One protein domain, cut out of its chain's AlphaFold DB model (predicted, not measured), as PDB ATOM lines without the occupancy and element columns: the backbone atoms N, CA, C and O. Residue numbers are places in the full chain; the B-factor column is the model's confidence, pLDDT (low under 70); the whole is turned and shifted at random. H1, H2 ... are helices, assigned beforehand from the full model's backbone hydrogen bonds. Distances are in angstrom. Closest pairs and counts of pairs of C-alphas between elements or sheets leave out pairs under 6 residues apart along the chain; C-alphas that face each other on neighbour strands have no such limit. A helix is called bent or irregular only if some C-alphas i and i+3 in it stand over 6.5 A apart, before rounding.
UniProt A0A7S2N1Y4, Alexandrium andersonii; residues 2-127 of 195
ATOM      1  N   ALA A   2     212.704 142.223 118.352       65.50
ATOM      2  CA  ALA A   2     211.440 141.927 119.059       65.50
ATOM      3  C   ALA A   2     211.570 141.718 120.590       65.50
ATOM      4  O   ALA A   2     210.742 142.195 121.360       65.50
ATOM      5  N   LEU A   3     212.637 141.049 121.042       67.69
ATOM      6  CA  LEU A   3     212.915 140.851 122.473       67.69
ATOM      7  C   LEU A   3     213.224 142.172 123.193       67.69
ATOM      8  O   LEU A   3     212.751 142.387 124.299       67.69
ATOM      9  N   ILE A   4     213.945 143.079 122.531       71.12
ATOM     10  CA  ILE A   4     214.290 144.407 123.059       71.12
ATOM     11  C   ILE A   4     213.021 145.239 123.226       71.12
ATOM     12  O   ILE A   4     212.810 145.822 124.285       71.12
ATOM     13  N   THR A   5     212.135 145.226 122.228       74.69
ATOM     14  CA  THR A   5     210.851 145.920 122.336       74.69
ATOM     15  C   THR A   5     210.013 145.386 123.496       74.69
ATOM     16  O   THR A   5     209.457 146.175 124.247       74.69
ATOM     17  N   ASN A   6     209.979 144.067 123.709       74.62
ATOM     18  CA  ASN A   6     209.230 143.474 124.817       74.62
ATOM     19  C   ASN A   6     209.750 143.905 126.203       74.62
ATOM     20  O   ASN A   6     208.949 144.165 127.103       74.62
ATOM     21  N   GLU A   7     211.070 144.005 126.380       75.75
ATOM     22  CA  GLU A   7     211.666 144.528 127.621       75.75
ATOM     23  C   GLU A   7     211.296 146.004 127.836       75.75
ATOM     24  O   GLU A   7     210.877 146.397 128.926       75.75
ATOM     25  N   CYS A   8     211.362 146.816 126.776       82.81
ATOM     26  CA  CYS A   8     210.948 148.218 126.807       82.81
ATOM     27  C   CYS A   8     209.458 148.375 127.162       82.81
ATOM     28  O   CYS A   8     209.116 149.190 128.018       82.81
ATOM     29  N   THR A   9     208.568 147.573 126.569       82.62
ATOM     30  CA  THR A   9     207.132 147.571 126.895       82.62
ATOM     31  C   THR A   9     206.887 147.155 128.344       82.62
ATOM     32  O   THR A   9     206.128 147.812 129.055       82.62
ATOM     33  N   SER A  10     207.577 146.112 128.814       80.06
ATOM     34  CA  SER A  10     207.456 145.630 130.197       80.06
ATOM     35  C   SER A  10     207.866 146.702 131.209       80.06
ATOM     36  O   SER A  10     207.200 146.876 132.234       80.06
ATOM     37  N   PHE A  11     208.916 147.467 130.902       86.38
ATOM     38  CA  PHE A  11     209.307 148.630 131.693       86.38
ATOM     39  C   PHE A  11     208.212 149.705 131.718       86.38
ATOM     40  O   PHE A  11     207.835 150.139 132.807       86.38
ATOM     41  N   VAL A  12     207.664 150.096 130.560       88.75
ATOM     42  CA  VAL A  12     206.601 151.118 130.472       88.75
ATOM     43  C   VAL A  12     205.392 150.725 131.319       88.75
ATOM     44  O   VAL A  12     204.901 151.534 132.108       88.75
ATOM     45  N   ASP A  13     204.933 149.481 131.200       86.25
ATOM     46  CA  ASP A  13     203.770 148.987 131.941       86.25
ATOM     47  C   ASP A  13     204.036 148.894 133.444       86.25
ATOM     48  O   ASP A  13     203.146 149.146 134.261       86.25
ATOM     49  N   GLY A  14     205.256 148.521 133.831       82.44
ATOM     50  CA  GLY A  14     205.684 148.521 135.223       82.44
ATOM     51  C   GLY A  14     205.712 149.930 135.816       82.44
ATOM     52  O   GLY A  14     205.159 150.146 136.896       82.44
ATOM     53  N   PHE A  15     206.283 150.888 135.083       89.44
ATOM     54  CA  PHE A  15     206.378 152.286 135.496       89.44
ATOM     55  C   PHE A  15     204.992 152.932 135.629       89.44
ATOM     56  O   PHE A  15     204.681 153.544 136.652       89.44
ATOM     57  N   CYS A  16     204.112 152.743 134.638       89.25
ATOM     58  CA  CYS A  16     202.751 153.284 134.689       89.25
ATOM     59  C   CYS A  16     201.982 152.752 135.904       89.25
ATOM     60  O   CYS A  16     201.326 153.512 136.611       89.25
ATOM     61  N   ARG A  17     202.116 151.459 136.209       87.94
ATOM     62  CA  ARG A  17     201.447 150.812 137.347       87.94
ATOM     63  C   ARG A  17     201.880 151.329 138.711       87.94
ATOM     64  O   ARG A  17     201.087 151.315 139.649       87.94
ATOM     65  N   GLU A  18     203.132 151.726 138.840       88.94
ATOM     66  CA  GLU A  18     203.663 152.270 140.085       88.94
ATOM     67  C   GLU A  18     203.181 153.699 140.322       88.94
ATOM     68  O   GLU A  18     202.806 154.042 141.441       88.94
ATOM     69  N   HIS A  19     203.121 154.500 139.258       90.31
ATOM     70  CA  HIS A  19     202.822 155.927 139.356       90.31
ATOM     71  C   HIS A  19     201.358 156.293 139.092       90.31
ATOM     72  O   HIS A  19     200.954 157.406 139.411       90.31
ATOM     73  N   VAL A  20     200.523 155.379 138.587       87.94
ATOM     74  CA  VAL A  20     199.111 155.638 138.226       87.94
ATOM     75  C   VAL A  20     198.290 156.298 139.342       87.94
ATOM     76  O   VAL A  20     197.367 157.054 139.054       87.94
ATOM     77  N   SER A  21     198.604 156.065 140.624       86.56
ATOM     78  CA  SER A  21     197.905 156.727 141.736       86.56
ATOM     79  C   SER A  21     198.064 158.251 141.740       86.56
ATOM     80  O   SER A  21     197.177 158.942 142.230       86.56
ATOM     81  N   GLU A  22     199.159 158.777 141.186       87.38
ATOM     82  CA  GLU A  22     199.440 160.218 141.076       87.38
ATOM     83  C   GLU A  22     198.639 160.898 139.945       87.38
ATOM     84  O   GLU A  22     198.568 162.127 139.889       87.38
ATOM     85  N   TYR A  23     198.025 160.101 139.062       88.75
ATOM     86  CA  TYR A  23     197.346 160.537 137.838       88.75
ATOM     87  C   TYR A  23     195.852 160.182 137.826       88.75
ATOM     88  O   TYR A  23     195.211 160.232 136.783       88.75
ATOM     89  N   LEU A  24     195.264 159.808 138.966       84.75
ATOM     90  CA  LEU A  24     193.848 159.408 139.023       84.75
ATOM     91  C   LEU A  24     192.871 160.529 138.647       84.75
ATOM     92  O   LEU A  24     191.734 160.234 138.291       84.75
ATOM     93  N   ASP A  25     193.302 161.785 138.737       81.94
ATOM     94  CA  ASP A  25     192.534 162.964 138.342       81.94
ATOM     95  C   ASP A  25     192.903 163.490 136.949       81.94
ATOM     96  O   ASP A  25     192.528 164.605 136.587       81.94
ATOM     97  N   LEU A  26     193.650 162.706 136.167       80.25
ATOM     98  CA  LEU A  26     193.935 163.042 134.783       80.25
ATOM     99  C   LEU A  26     192.612 163.034 133.981       80.25
ATOM    100  O   LEU A  26     191.902 162.026 134.026       80.25
ATOM    101  N   PRO A  27     192.277 164.113 133.246       72.75
ATOM    102  CA  PRO A  27     191.010 164.216 132.519       72.75
ATOM    103  C   PRO A  27     190.830 163.111 131.478       72.75
ATOM    104  O   PRO A  27     191.817 162.631 130.902       72.75
ATOM    105  N   HIS A  28     189.577 162.745 131.199       65.50
ATOM    106  CA  HIS A  28     189.250 161.743 130.182       65.50
ATOM    107  C   HIS A  28     189.582 162.270 128.771       65.50
ATOM    108  O   HIS A  28     189.385 163.455 128.514       65.50
ATOM    109  N   PRO A  29     190.047 161.432 127.817       60.06
ATOM    110  CA  PRO A  29     190.360 161.900 126.460       60.06
ATOM    111  C   PRO A  29     189.154 162.503 125.709       60.06
ATOM    112  O   PRO A  29     189.345 163.390 124.884       60.06
ATOM    113  N   ASP A  30     187.931 162.069 126.031       56.31
ATOM    114  CA  ASP A  30     186.677 162.587 125.443       56.31
ATOM    115  C   ASP A  30     186.056 163.766 126.208       56.31
ATOM    116  O   ASP A  30     185.066 164.355 125.763       56.31
ATOM    117  N   GLU A  31     186.610 164.135 127.367       55.00
ATOM    118  CA  GLU A  31     186.247 165.401 127.987       55.00
ATOM    119  C   GLU A  31     186.867 166.507 127.133       55.00
ATOM    120  O   GLU A  31     188.030 166.868 127.293       55.00
ATOM    121  N   HIS A  32     186.075 167.048 126.200       46.00
ATOM    122  CA  HIS A  32     186.337 168.303 125.497       46.00
ATOM    123  C   HIS A  32     186.366 169.480 126.491       46.00
ATOM    124  O   HIS A  32     185.602 170.440 126.385       46.00
ATOM    125  N   VAL A  33     187.258 169.433 127.476       47.16
ATOM    126  CA  VAL A  33     187.744 170.626 128.140       47.16
ATOM    127  C   VAL A  33     188.647 171.259 127.103       47.16
ATOM    128  O   VAL A  33     189.694 170.726 126.743       47.16
ATOM    129  N   SER A  34     188.150 172.350 126.525       40.72
ATOM    130  CA  SER A  34     188.897 173.265 125.674       40.72
ATOM    131  C   SER A  34     190.378 173.275 126.047       40.72
ATOM    132  O   SER A  34     190.691 173.360 127.233       40.72
ATOM    133  N   VAL A  35     191.256 173.280 125.042       45.06
ATOM    134  CA  VAL A  35     192.729 173.420 125.093       45.06
ATOM    135  C   VAL A  35     193.179 174.750 125.758       45.06
ATOM    136  O   VAL A  35     194.220 175.320 125.461       45.06
ATOM    137  N   GLN A  36     192.378 175.308 126.662       40.97
ATOM    138  CA  GLN A  36     192.808 176.169 127.743       40.97
ATOM    139  C   GLN A  36     193.362 175.282 128.857       40.97
ATOM    140  O   GLN A  36     192.642 174.906 129.773       40.97
ATOM    141  N   VAL A  37     194.641 174.930 128.702       50.22
ATOM    142  CA  VAL A  37     195.610 174.627 129.765       50.22
ATOM    143  C   VAL A  37     194.948 174.205 131.082       50.22
ATOM    144  O   VAL A  37     194.873 174.983 132.031       50.22
ATOM    145  N   SER A  38     194.465 172.964 131.157       55.75
ATOM    146  CA  SER A  38     194.346 172.312 132.459       55.75
ATOM    147  C   SER A  38     195.742 172.363 133.072       55.75
ATOM    148  O   SER A  38     196.662 171.778 132.500       55.75
ATOM    149  N   GLU A  39     195.936 173.137 134.142       64.06
ATOM    150  CA  GLU A  39     197.244 173.275 134.783       64.06
ATOM    151  C   GLU A  39     197.767 171.879 135.132       64.06
ATOM    152  O   GLU A  39     197.243 171.195 136.014       64.06
ATOM    153  N   HIS A  40     198.778 171.424 134.390       79.50
ATOM    154  CA  HIS A  40     199.415 170.151 134.674       79.50
ATOM    155  C   HIS A  40     200.080 170.249 136.039       79.50
ATOM    156  O   HIS A  40     200.826 171.193 136.318       79.50
ATOM    157  N   LYS A  41     199.821 169.262 136.898       83.50
ATOM    158  CA  LYS A  41     200.452 169.232 138.213       83.50
ATOM    159  C   LYS A  41     201.971 169.163 138.037       83.50
ATOM    160  O   LYS A  41     202.438 168.304 137.288       83.50
ATOM    161  N   PRO A  42     202.759 169.966 138.774       84.44
ATOM    162  CA  PRO A  42     204.220 169.879 138.734       84.44
ATOM    163  C   PRO A  42     204.744 168.454 138.978       84.44
ATOM    164  O   PRO A  42     205.668 168.010 138.302       84.44
ATOM    165  N   ALA A  43     204.070 167.698 139.854       85.88
ATOM    166  CA  ALA A  43     204.386 166.301 140.143       85.88
ATOM    167  C   ALA A  43     204.335 165.382 138.906       85.88
ATOM    168  O   ALA A  43     205.111 164.435 138.820       85.88
ATOM    169  N   TRP A  44     203.469 165.665 137.926       89.88
ATOM    170  CA  TRP A  44     203.398 164.874 136.694       89.88
ATOM    171  C   TRP A  44     204.644 165.061 135.838       89.88
ATOM    172  O   TRP A  44     205.202 164.100 135.312       89.88
ATOM    173  N   PHE A  45     205.126 166.299 135.750       89.00
ATOM    174  CA  PHE A  45     206.359 166.596 135.040       89.00
ATOM    175  C   PHE A  45     207.583 166.013 135.758       89.00
ATOM    176  O   PHE A  45     208.488 165.496 135.104       89.00
ATOM    177  N   ASP A  46     207.598 166.024 137.093       88.94
ATOM    178  CA  ASP A  46     208.657 165.373 137.873       88.94
ATOM    179  C   ASP A  46     208.678 163.856 137.643       88.94
ATOM    180  O   ASP A  46     209.742 163.276 137.425       88.94
ATOM    181  N   THR A  47     207.515 163.205 137.631       91.69
ATOM    182  CA  THR A  47     207.408 161.770 137.337       91.69
ATOM    183  C   THR A  47     207.764 161.454 135.880       91.69
ATOM    184  O   THR A  47     208.443 160.462 135.625       91.69
ATOM    185  N   TYR A  48     207.427 162.323 134.927       92.75
ATOM    186  CA  TYR A  48     207.899 162.209 133.545       92.75
ATOM    187  C   TYR A  48     209.429 162.307 133.428       92.75
ATOM    188  O   TYR A  48     210.042 161.507 132.726       92.75
ATOM    189  N   LYS A  49     210.083 163.222 134.154       91.19
ATOM    190  CA  LYS A  49     211.556 163.276 134.174       91.19
ATOM    191  C   LYS A  49     212.158 161.959 134.657       91.19
ATOM    192  O   LYS A  49     213.059 161.430 134.009       91.19
ATOM    193  N   LYS A  50     211.611 161.383 135.734       89.56
ATOM    194  CA  LYS A  50     212.032 160.057 136.217       89.56
ATOM    195  C   LYS A  50     211.834 158.983 135.150       89.56
ATOM    196  O   LYS A  50     212.733 158.174 134.944       89.56
ATOM    197  N   PHE A  51     210.700 159.010 134.446       92.06
ATOM    198  CA  PHE A  51     210.446 158.097 133.335       92.06
ATOM    199  C   PHE A  51     211.536 158.204 132.270       92.06
ATOM    200  O   PHE A  51     212.089 157.182 131.886       92.06
ATOM    201  N   THR A  52     211.894 159.416 131.830       91.25
ATOM    202  CA  THR A  52     212.921 159.597 130.790       91.25
ATOM    203  C   THR A  52     214.295 159.071 131.214       91.25
ATOM    204  O   THR A  52     214.941 158.371 130.435       91.25
ATOM    205  N   GLU A  53     214.707 159.311 132.465       85.81
ATOM    206  CA  GLU A  53     215.969 158.799 133.024       85.81
ATOM    207  C   GLU A  53     215.989 157.260 133.083       85.81
ATOM    208  O   GLU A  53     216.976 156.613 132.721       85.81
ATOM    209  N   GLU A  54     214.895 156.652 133.546       87.69
ATOM    210  CA  GLU A  54     214.785 155.198 133.685       87.69
ATOM    211  C   GLU A  54     214.573 154.490 132.336       87.69
ATOM    212  O   GLU A  54     215.063 153.373 132.144       87.69
ATOM    213  N   ALA A  55     213.903 155.142 131.382       86.50
ATOM    214  CA  ALA A  55     213.713 154.662 130.017       86.50
ATOM    215  C   ALA A  55     215.047 154.589 129.267       86.50
ATOM    216  O   ALA A  55     215.337 153.576 128.627       86.50
ATOM    217  N   GLU A  56     215.885 155.621 129.400       84.88
ATOM    218  CA  GLU A  56     217.232 155.643 128.827       84.88
ATOM    219  C   GLU A  56     218.089 154.496 129.384       84.88
ATOM    220  O   GLU A  56     218.670 153.717 128.625       84.88
ATOM    221  N   LEU A  57     218.114 154.335 130.711       80.56
ATOM    222  CA  LEU A  57     218.846 153.257 131.382       80.56
ATOM    223  C   LEU A  57     218.357 151.868 130.979       80.56
ATOM    224  O   LEU A  57     219.161 150.950 130.794       80.56
ATOM    225  N   THR A  58     217.043 151.707 130.851       81.44
ATOM    226  CA  THR A  58     216.439 150.456 130.401       81.44
ATOM    227  C   THR A  58     216.885 150.146 128.981       81.44
ATOM    228  O   THR A  58     217.375 149.047 128.737       81.44
ATOM    229  N   MET A  59     216.828 151.122 128.071       81.75
ATOM    230  CA  MET A  59     217.287 150.947 126.694       81.75
ATOM    231  C   MET A  59     218.771 150.560 126.637       81.75
ATOM    232  O   MET A  59     219.122 149.564 126.006       81.75
ATOM    233  N   GLN A  60     219.635 151.275 127.363       76.62
ATOM    234  CA  GLN A  60     221.069 150.970 127.450       76.62
ATOM    235  C   GLN A  60     221.318 149.549 127.978       76.62
ATOM    236  O   GLN A  60     222.109 148.795 127.411       76.62
ATOM    237  N   THR A  61     220.622 149.158 129.047       73.88
ATOM    238  CA  THR A  61     220.791 147.845 129.686       73.88
ATOM    239  C   THR A  61     220.322 146.715 128.778       73.88
ATOM    240  O   THR A  61     221.029 145.722 128.618       73.88
ATOM    241  N   VAL A  62     219.159 146.877 128.149       74.38
ATOM    242  CA  VAL A  62     218.573 145.888 127.243       74.38
ATOM    243  C   VAL A  62     219.445 145.731 125.993       74.38
ATOM    244  O   VAL A  62     219.732 144.609 125.581       74.38
ATOM    245  N   MET A  63     219.947 146.827 125.419       72.88
ATOM    246  CA  MET A  63     220.842 146.767 124.260       72.88
ATOM    247  C   MET A  63     222.160 146.038 124.568       72.88
ATOM    248  O   MET A  63     222.626 145.239 123.755       72.88
ATOM    249  N   VAL A  64     222.741 146.259 125.753       69.62
ATOM    250  CA  VAL A  64     223.938 145.531 126.207       69.62
ATOM    251  C   VAL A  64     223.626 144.054 126.473       69.62
ATOM    252  O   VAL A  64     224.398 143.188 126.064       69.62
ATOM    253  N   LEU A  65     222.497 143.747 127.122       67.44
ATOM    254  CA  LEU A  65     222.082 142.376 127.449       67.44
ATOM    255  C   LEU A  65     221.925 141.509 126.196       67.44
ATOM    256  O   LEU A  65     222.378 140.367 126.171       67.44
ATOM    257  N   TRP A  66     221.309 142.063 125.153       66.06
ATOM    258  CA  TRP A  66     221.089 141.359 123.890       66.06
ATOM    259  C   TRP A  66     222.289 141.421 122.938       66.06
ATOM    260  O   TRP A  66     222.190 140.944 121.811       66.06
ATOM    261  N   GLY A  67     223.421 141.984 123.379       60.22
ATOM    262  CA  GLY A  67     224.664 142.028 122.608       60.22
ATOM    263  C   GLY A  67     224.625 142.953 121.391       60.22
ATOM    264  O   GLY A  67     225.543 142.914 120.581       60.22
ATOM    265  N   VAL A  68     223.592 143.791 121.267       59.53
ATOM    266  CA  VAL A  68     223.415 144.727 120.144       59.53
ATOM    267  C   VAL A  68     224.061 146.089 120.396       59.53
ATOM    268  O   VAL A  68     224.053 146.949 119.519       59.53
ATOM    269  N   ALA A  69     224.629 146.294 121.585       56.16
ATOM    270  CA  ALA A  69     225.510 147.410 121.889       56.16
ATOM    271  C   ALA A  69     226.795 146.912 122.562       56.16
ATOM    272  O   ALA A  69     226.761 146.234 123.591       56.16
ATOM    273  N   SER A  70     227.942 147.303 122.006       55.38
ATOM    274  CA  SER A  70     229.199 147.373 122.754       55.38
ATOM    275  C   SER A  70     229.293 148.743 123.438       55.38
ATOM    276  O   SER A  70     228.568 149.663 123.064       55.38
ATOM    277  N   GLN A  71     230.217 148.928 124.391       52.25
ATOM    278  CA  GLN A  71     230.424 150.213 125.092       52.25
ATOM    279  C   GLN A  71     230.550 151.450 124.170       52.25
ATOM    280  O   GLN A  71     230.495 152.568 124.678       52.25
ATOM    281  N   LYS A  72     230.766 151.290 122.852       50.19
ATOM    282  CA  LYS A  72     230.958 152.398 121.900       50.19
ATOM    283  C   LYS A  72     230.254 152.250 120.541       50.19
ATOM    284  O   LYS A  72     230.456 153.113 119.691       50.19
ATOM    285  N   SER A  73     229.478 151.196 120.289       53.00
ATOM    286  CA  SER A  73     228.837 151.003 118.977       53.00
ATOM    287  C   SER A  73     227.615 150.097 119.047       53.00
ATOM    288  O   SER A  73     227.625 149.105 119.778       53.00
ATOM    289  N   PHE A  74     226.608 150.410 118.235       62.09
ATOM    290  CA  PHE A  74     225.490 149.511 117.968       62.09
ATOM    291  C   PHE A  74     225.855 148.503 116.879       62.09
ATOM    292  O   PHE A  74     226.691 148.786 116.018       62.09
ATOM    293  N   ASP A  75     225.233 147.334 116.934       69.38
ATOM    294  CA  ASP A  75     225.255 146.367 115.844       69.38
ATOM    295  C   ASP A  75     224.444 146.917 114.654       69.38
ATOM    296  O   ASP A  75     223.299 147.350 114.818       69.38
ATOM    297  N   ASN A  76     225.040 146.935 113.461       69.38
ATOM    298  CA  ASN A  76     224.398 147.473 112.261       69.38
ATOM    299  C   ASN A  76     223.174 146.645 111.839       69.38
ATOM    300  O   ASN A  76     222.177 147.232 111.427       69.38
ATOM    301  N   GLU A  77     223.200 145.318 112.012       68.38
ATOM    302  CA  GLU A  77     222.055 144.450 111.696       68.38
ATOM    303  C   GLU A  77     220.871 144.746 112.627       68.38
ATOM    304  O   GLU A  77     219.704 144.656 112.243       68.38
ATOM    305  N   PHE A  78     221.161 145.148 113.868       70.06
ATOM    306  CA  PHE A  78     220.134 145.596 114.801       70.06
ATOM    307  C   PHE A  78     219.546 146.953 114.409       70.06
ATOM    308  O   PHE A  78     218.324 147.100 114.452       70.06
ATOM    309  N   LEU A  79     220.382 147.926 114.031       71.56
ATOM    310  CA  LEU A  79     219.908 149.245 113.601       71.56
ATOM    311  C   LEU A  79     219.012 149.144 112.362       71.56
ATOM    312  O   LEU A  79     217.934 149.736 112.353       71.56
ATOM    313  N   GLU A  80     219.407 148.337 111.376       72.00
ATOM    314  CA  GLU A  80     218.602 148.060 110.180       72.00
ATOM    315  C   GLU A  80     217.262 147.403 110.555       72.00
ATOM    316  O   GLU A  80     216.203 147.883 110.159       72.00
ATOM    317  N   ALA A  81     217.266 146.384 111.424       69.44
ATOM    318  CA  ALA A  81     216.035 145.717 111.858       69.44
ATOM    319  C   ALA A  81     215.090 146.613 112.687       69.44
ATOM    320  O   ALA A  81     213.871 146.422 112.660       69.44
ATOM    321  N   VAL A  82     215.628 147.558 113.465       70.38
ATOM    322  CA  VAL A  82     214.824 148.554 114.194       70.38
ATOM    323  C   VAL A  82     214.191 149.540 113.221       70.38
ATOM    324  O   VAL A  82     213.000 149.824 113.359       70.38
ATOM    325  N   GLN A  83     214.974 150.029 112.259       73.75
ATOM    326  CA  GLN A  83     214.547 151.026 111.283       73.75
ATOM    327  C   GLN A  83     213.511 150.465 110.299       73.75
ATOM    328  O   GLN A  83     212.521 151.132 110.019       73.75
ATOM    329  N   ASP A  84     213.684 149.229 109.833       73.19
ATOM    330  CA  ASP A  84     212.752 148.592 108.894       73.19
ATOM    331  C   ASP A  84     211.444 148.145 109.564       73.19
ATOM    332  O   ASP A  84     210.402 148.036 108.916       73.19
ATOM    333  N   GLY A  85     211.489 147.862 110.868       66.31
ATOM    334  CA  GLY A  85     210.348 147.343 111.619       66.31
ATOM    335  C   GLY A  85     209.601 148.368 112.475       66.31
ATOM    336  O   GLY A  85     208.629 147.980 113.123       66.31
ATOM    337  N   ASN A  86     210.056 149.629 112.541       70.69
ATOM    338  CA  ASN A  86     209.569 150.665 113.472       70.69
ATOM    339  C   ASN A  86     209.430 150.155 114.923       70.69
ATOM    340  O   ASN A  86     208.520 150.526 115.663       70.69
ATOM    341  N   LEU A  87     210.319 149.247 115.339       69.69
ATOM    342  CA  LEU A  87     210.110 148.415 116.531       69.69
ATOM    343  C   LEU A  87     210.345 149.152 117.852       69.69
ATOM    344  O   LEU A  87     209.971 148.636 118.903       69.69
ATOM    345  N   LEU A  88     210.994 150.316 117.822       76.50
ATOM    346  CA  LEU A  88     211.257 151.143 119.005       76.50
ATOM    347  C   LEU A  88     210.542 152.492 118.955       76.50
ATOM    348  O   LEU A  88     210.534 153.187 119.967       76.50
ATOM    349  N   ASP A  89     209.912 152.847 117.835       80.06
ATOM    350  CA  ASP A  89     209.305 154.165 117.628       80.06
ATOM    351  C   ASP A  89     208.282 154.495 118.708       80.06
ATOM    352  O   ASP A  89     208.306 155.584 119.274       80.06
ATOM    353  N   ASP A  90     207.411 153.548 119.048       80.12
ATOM    354  CA  ASP A  90     206.376 153.796 120.049       80.12
ATOM    355  C   ASP A  90     206.942 153.921 121.463       80.12
ATOM    356  O   ASP A  90     206.390 154.657 122.273       80.12
ATOM    357  N   PHE A  91     208.067 153.265 121.758       84.19
ATOM    358  CA  PHE A  91     208.777 153.464 123.018       84.19
ATOM    359  C   PHE A  91     209.483 154.823 123.046       84.19
ATOM    360  O   PHE A  91     209.390 155.551 124.031       84.19
ATOM    361  N   LEU A  92     210.155 155.192 121.952       84.81
ATOM    362  CA  LEU A  92     210.871 156.460 121.832       84.81
ATOM    363  C   LEU A  92     209.917 157.656 121.877       84.81
ATOM    364  O   LEU A  92     210.236 158.638 122.540       84.81
ATOM    365  N   LYS A  93     208.720 157.565 121.285       87.50
ATOM    366  CA  LYS A  93     207.685 158.608 121.394       87.50
ATOM    367  C   LYS A  93     207.307 158.909 122.841       87.50
ATOM    368  O   LYS A  93     206.995 160.050 123.146       87.50
ATOM    369  N   LEU A  94     207.377 157.939 123.758       86.94
ATOM    370  CA  LEU A  94     207.094 158.179 125.182       86.94
ATOM    371  C   LEU A  94     208.143 159.069 125.864       86.94
ATOM    372  O   LEU A  94     207.897 159.553 126.965       86.94
ATOM    373  N   THR A  95     209.291 159.321 125.228       84.94
ATOM    374  CA  THR A  95     210.236 160.357 125.677       84.94
ATOM    375  C   THR A  95     209.758 161.774 125.358       84.94
ATOM    376  O   THR A  95     210.451 162.730 125.685       84.94
ATOM    377  N   GLU A  96     208.580 161.922 124.750       88.12
ATOM    378  CA  GLU A  96     207.866 163.182 124.619       88.12
ATOM    379  C   GLU A  96     206.738 163.254 125.651       88.12
ATOM    380  O   GLU A  96     205.932 162.332 125.802       88.12
ATOM    381  N   TYR A  97     206.648 164.387 126.346       86.88
ATOM    382  CA  TYR A  97     205.752 164.556 127.489       86.88
ATOM    383  C   TYR A  97     204.272 164.293 127.171       86.88
ATOM    384  O   TYR A  97     203.591 163.606 127.930       86.88
ATOM    385  N   GLU A  98     203.777 164.775 126.031       86.50
ATOM    386  CA  GLU A  98     202.375 164.585 125.630       86.50
ATOM    387  C   GLU A  98     202.051 163.113 125.344       86.50
ATOM    388  O   GLU A  98     201.014 162.597 125.764       86.50
ATOM    389  N   HIS A  99     202.963 162.398 124.686       87.44
ATOM    390  CA  HIS A  99     202.819 160.970 124.422       87.44
ATOM    391  C   HIS A  99     202.871 160.148 125.716       87.44
ATOM    392  O   HIS A  99     202.059 159.236 125.895       87.44
ATOM    393  N   PHE A 100     203.756 160.507 126.651       89.50
ATOM    394  CA  PHE A 100     203.785 159.923 127.993       89.50
ATOM    395  C   PHE A 100     202.460 160.137 128.742       89.50
ATOM    396  O   PHE A 100     201.887 159.181 129.269       89.50
ATOM    397  N   LEU A 101     201.930 161.364 128.751       89.12
ATOM    398  CA  LEU A 101     200.653 161.666 129.403       89.12
ATOM    399  C   LEU A 101     199.491 160.903 128.769       89.12
ATOM    400  O   LEU A 101     198.647 160.375 129.491       89.12
ATOM    401  N   ASN A 102     199.457 160.789 127.441       87.06
ATOM    402  CA  ASN A 102     198.448 159.998 126.738       87.06
ATOM    403  C   ASN A 102     198.517 158.515 127.134       87.06
ATOM    404  O   ASN A 102     197.478 157.897 127.379       87.06
ATOM    405  N   ARG A 103     199.727 157.953 127.274       87.31
ATOM    406  CA  ARG A 103     199.922 156.577 127.757       87.31
ATOM    407  C   ARG A 103     199.441 156.409 129.199       87.31
ATOM    408  O   ARG A 103     198.730 155.449 129.489       87.31
ATOM    409  N   MET A 104     199.769 157.349 130.085       88.06
ATOM    410  CA  MET A 104     199.305 157.327 131.475       88.06
ATOM    411  C   MET A 104     197.778 157.469 131.565       88.06
ATOM    412  O   MET A 104     197.145 156.764 132.348       88.06
ATOM    413  N   ARG A 105     197.166 158.304 130.715       86.06
ATOM    414  CA  ARG A 105     195.705 158.458 130.614       86.06
ATOM    415  C   ARG A 105     195.019 157.154 130.243       86.06
ATOM    416  O   ARG A 105     194.047 156.772 130.892       86.06
ATOM    417  N   ALA A 106     195.556 156.445 129.251       83.38
ATOM    418  CA  ALA A 106     195.057 155.127 128.876       83.38
ATOM    419  C   ALA A 106     195.134 154.141 130.057       83.38
ATOM    420  O   ALA A 106     194.169 153.429 130.330       83.38
ATOM    421  N   TYR A 107     196.240 154.162 130.809       85.75
ATOM    422  CA  TYR A 107     196.450 153.288 131.966       85.75
ATOM    423  C   TYR A 107     195.496 153.595 133.138       85.75
ATOM    424  O   TYR A 107     194.965 152.687 133.783       85.75
ATOM    425  N   VAL A 108     195.240 154.879 133.413       85.88
ATOM    426  CA  VAL A 108     194.261 155.326 134.421       85.88
ATOM    427  C   VAL A 108     192.852 154.881 134.031       85.88
ATOM    428  O   VAL A 108     192.139 154.324 134.868       85.88
ATOM    429  N   HIS A 109     192.470 155.068 132.765       82.12
ATOM    430  CA  HIS A 109     191.157 154.676 132.260       82.12
ATOM    431  C   HIS A 109     190.923 153.163 132.369       82.12
ATOM    432  O   HIS A 109     189.880 152.738 132.872       82.12
ATOM    433  N   GLU A 110     191.893 152.340 131.958       82.81
ATOM    434  CA  GLU A 110     191.824 150.879 132.100       82.81
ATOM    435  C   GLU A 110     191.625 150.473 133.569       82.81
ATOM    436  O   GLU A 110     190.770 149.645 133.886       82.81
ATOM    437  N   ARG A 111     192.349 151.114 134.494       81.75
ATOM    438  CA  ARG A 111     192.227 150.845 135.933       81.75
ATOM    439  C   ARG A 111     190.862 151.238 136.506       81.75
ATOM    440  O   ARG A 111     190.377 150.566 137.415       81.75
ATOM    441  N   GLN A 112     190.270 152.331 136.028       81.00
ATOM    442  CA  GLN A 112     188.987 152.842 136.520       81.00
ATOM    443  C   GLN A 112     187.789 152.078 135.944       81.00
ATOM    444  O   GLN A 112     186.815 151.844 136.656       81.00
ATOM    445  N   THR A 113     187.860 151.682 134.674       78.06
ATOM    446  CA  THR A 113     186.746 151.032 133.965       78.06
ATOM    447  C   THR A 113     186.825 149.508 133.975       78.06
ATOM    448  O   THR A 113     185.819 148.844 133.735       78.06
ATOM    449  N   GLY A 114     188.002 148.934 134.251       68.44
ATOM    450  CA  GLY A 114     188.242 147.491 134.181       68.44
ATOM    451  C   GLY A 114     188.144 146.915 132.763       68.44
ATOM    452  O   GLY A 114     188.187 145.696 132.602       68.44
ATOM    453  N   ALA A 115     187.996 147.772 131.747       61.06
ATOM    454  CA  ALA A 115     187.929 147.399 130.346       61.06
ATOM    455  C   ALA A 115     189.259 147.759 129.665       61.06
ATOM    456  O   ALA A 115     189.665 148.924 129.717       61.06
ATOM    457  N   PRO A 116     189.939 146.799 129.010       58.84
ATOM    458  CA  PRO A 116     191.097 147.126 128.191       58.84
ATOM    459  C   PRO A 116     190.636 148.026 127.037       58.84
ATOM    460  O   PRO A 116     189.691 147.691 126.320       58.84
ATOM    461  N   LEU A 117     191.275 149.187 126.871       53.38
ATOM    462  CA  LEU A 117     191.010 150.067 125.733       53.38
ATOM    463  C   LEU A 117     191.378 149.326 124.440       53.38
ATOM    464  O   LEU A 117     192.524 148.926 124.249       53.38
ATOM    465  N   ALA A 118     190.393 149.151 123.558       43.97
ATOM    466  CA  ALA A 118     190.476 148.308 122.366       43.97
ATOM    467  C   ALA A 118     191.409 148.829 121.249       43.97
ATOM    468  O   ALA A 118     191.533 148.159 120.231       43.97
ATOM    469  N   ASP A 119     192.085 149.970 121.433       41.72
ATOM    470  CA  ASP A 119     192.842 150.654 120.369       41.72
ATOM    471  C   ASP A 119     194.292 151.026 120.729       41.72
ATOM    472  O   ASP A 119     194.919 151.861 120.081       41.72
ATOM    473  N   LEU A 120     194.892 150.359 121.714       44.28
ATOM    474  CA  LEU A 120     196.352 150.325 121.827       44.28
ATOM    475  C   LEU A 120     196.827 148.926 121.469       44.28
ATOM    476  O   LEU A 120     197.037 148.070 122.323       44.28
ATOM    477  N   ASN A 121     197.029 148.733 120.168       41.00
ATOM    478  CA  ASN A 121     197.651 147.571 119.533       41.00
ATOM    479  C   ASN A 121     199.143 147.413 119.923       41.00
ATOM    480  O   ASN A 121     199.979 146.995 119.122       41.00
ATOM    481  N   MET A 122     199.515 147.795 121.147       43.88
ATOM    482  CA  MET A 122     200.874 147.713 121.654       43.88
ATOM    483  C   MET A 122     201.113 146.307 122.180       43.88
ATOM    484  O   MET A 122     200.878 146.003 123.343       43.88
ATOM    485  N   MET A 123     201.576 145.469 121.256       45.00
ATOM    486  CA  MET A 123     202.351 144.261 121.512       45.00
ATOM    487  C   MET A 123     201.789 143.378 122.623       45.00
ATOM    488  O   MET A 123     202.346 143.249 123.712       45.00
ATOM    489  N   THR A 124     200.706 142.681 122.286       41.88
ATOM    490  CA  THR A 124     200.355 141.421 122.939       41.88
ATOM    491  C   THR A 124     201.607 140.562 123.080       41.88
ATOM    492  O   THR A 124     202.180 140.160 122.065       41.88
ATOM    493  N   HIS A 125     202.005 140.329 124.334       42.16
ATOM    494  CA  HIS A 125     202.956 139.331 124.817       42.16
ATOM    495  C   HIS A 125     203.590 138.503 123.697       42.16
ATOM    496  O   HIS A 125     203.027 137.487 123.276       42.16
ATOM    497  N   LEU A 126     204.764 138.925 123.215       45.12
ATOM    498  CA  LEU A 126     205.561 138.057 122.357       45.12
ATOM    499  C   LEU A 126     205.752 136.733 123.113       45.12
ATOM    500  O   LEU A 126     206.170 136.754 124.276       45.12
ATOM    501  N   PRO A 127     205.376 135.587 122.516       49.53
ATOM    502  CA  PRO A 127     205.417 134.319 123.217       49.53
ATOM    503  C   PRO A 127     206.839 134.073 123.711       49.53
ATOM    504  O   PRO A 127     207.794 134.154 122.934       49.53
TER     505      PRO A 127
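Overview. This is residues 2 to 127 of the 195 residues of a protein of Alexandrium andersonii (UniProt A0A7S2N1Y4). A long helical hairpin, H2 beside the kinked H1, makes the length of this model; H5 crosses it at the end where H1 finishes and H2 starts, and little H4 packs on residues 5 to 9 of H1. H3 lies toward the other end, residues 30 to 37 stick out, and the tail 114 to 127 folds back toward the start of H1. The printed part has 126 residues with five named helices, H1 to H5 in chain order, and no named strand: all helix. It is only just compact, close to loose, with a radius of gyration of the C-alphas of 16.2 A, and elongated, spanning 46 by 30 by 25 A.

Arrangement. H2, residues 42 to 65, touches H1, residues 2 to 23, the hub, at a shallow tilt of 20 degrees, opposite ways; their closest C-alphas, Ile 4 and Val 62, are 6.2 A apart. H1 has a kink of 40 degrees near residue 17 and is irregular, C-alphas 18 and 21 being 7.5 A apart. H5, residues 97 to 113, touches residues 16 to 23 of H1, only just about perpendicular at 71 degrees; the closest C-alphas, Val 20 and Val 108, are 6.2 A apart. H5 only just touches H2, with 3 pairs of C-alphas within 8 A, the closest Tyr 48 and Tyr 97 at 6.8 A. H4, residues 89 to 93, only just touches H1, also with 3 pairs, the closest Cys 8 and Phe 91 at 6.8 A. H3, residues 76 to 85, is near H1 and apart from H5. Every O i to N i+4 pair is within hydrogen-bond range in H2, H3, H4 and H5; in H1, 15 of 18 are.

Along the chain. H2 measures 34.7 A from C-alpha 42 at (204.220, 169.879, 138.734), H1 30.0 A from C-alpha 2 at (211.440, 141.927, 119.059), and H5 24.2 A, ending at C-alpha 113 at (186.746, 151.032, 133.965).

Size, cuts and confidence. The farthest C-alphas, Ser 34 and Ser 70, are 48.0 A apart. The printed part has no cut; the link H1 to H2 is long. Mean pLDDT of the printed part is 73.4, with residues 28 to 39, 64 to 77 and 114 to 127 among those under 70.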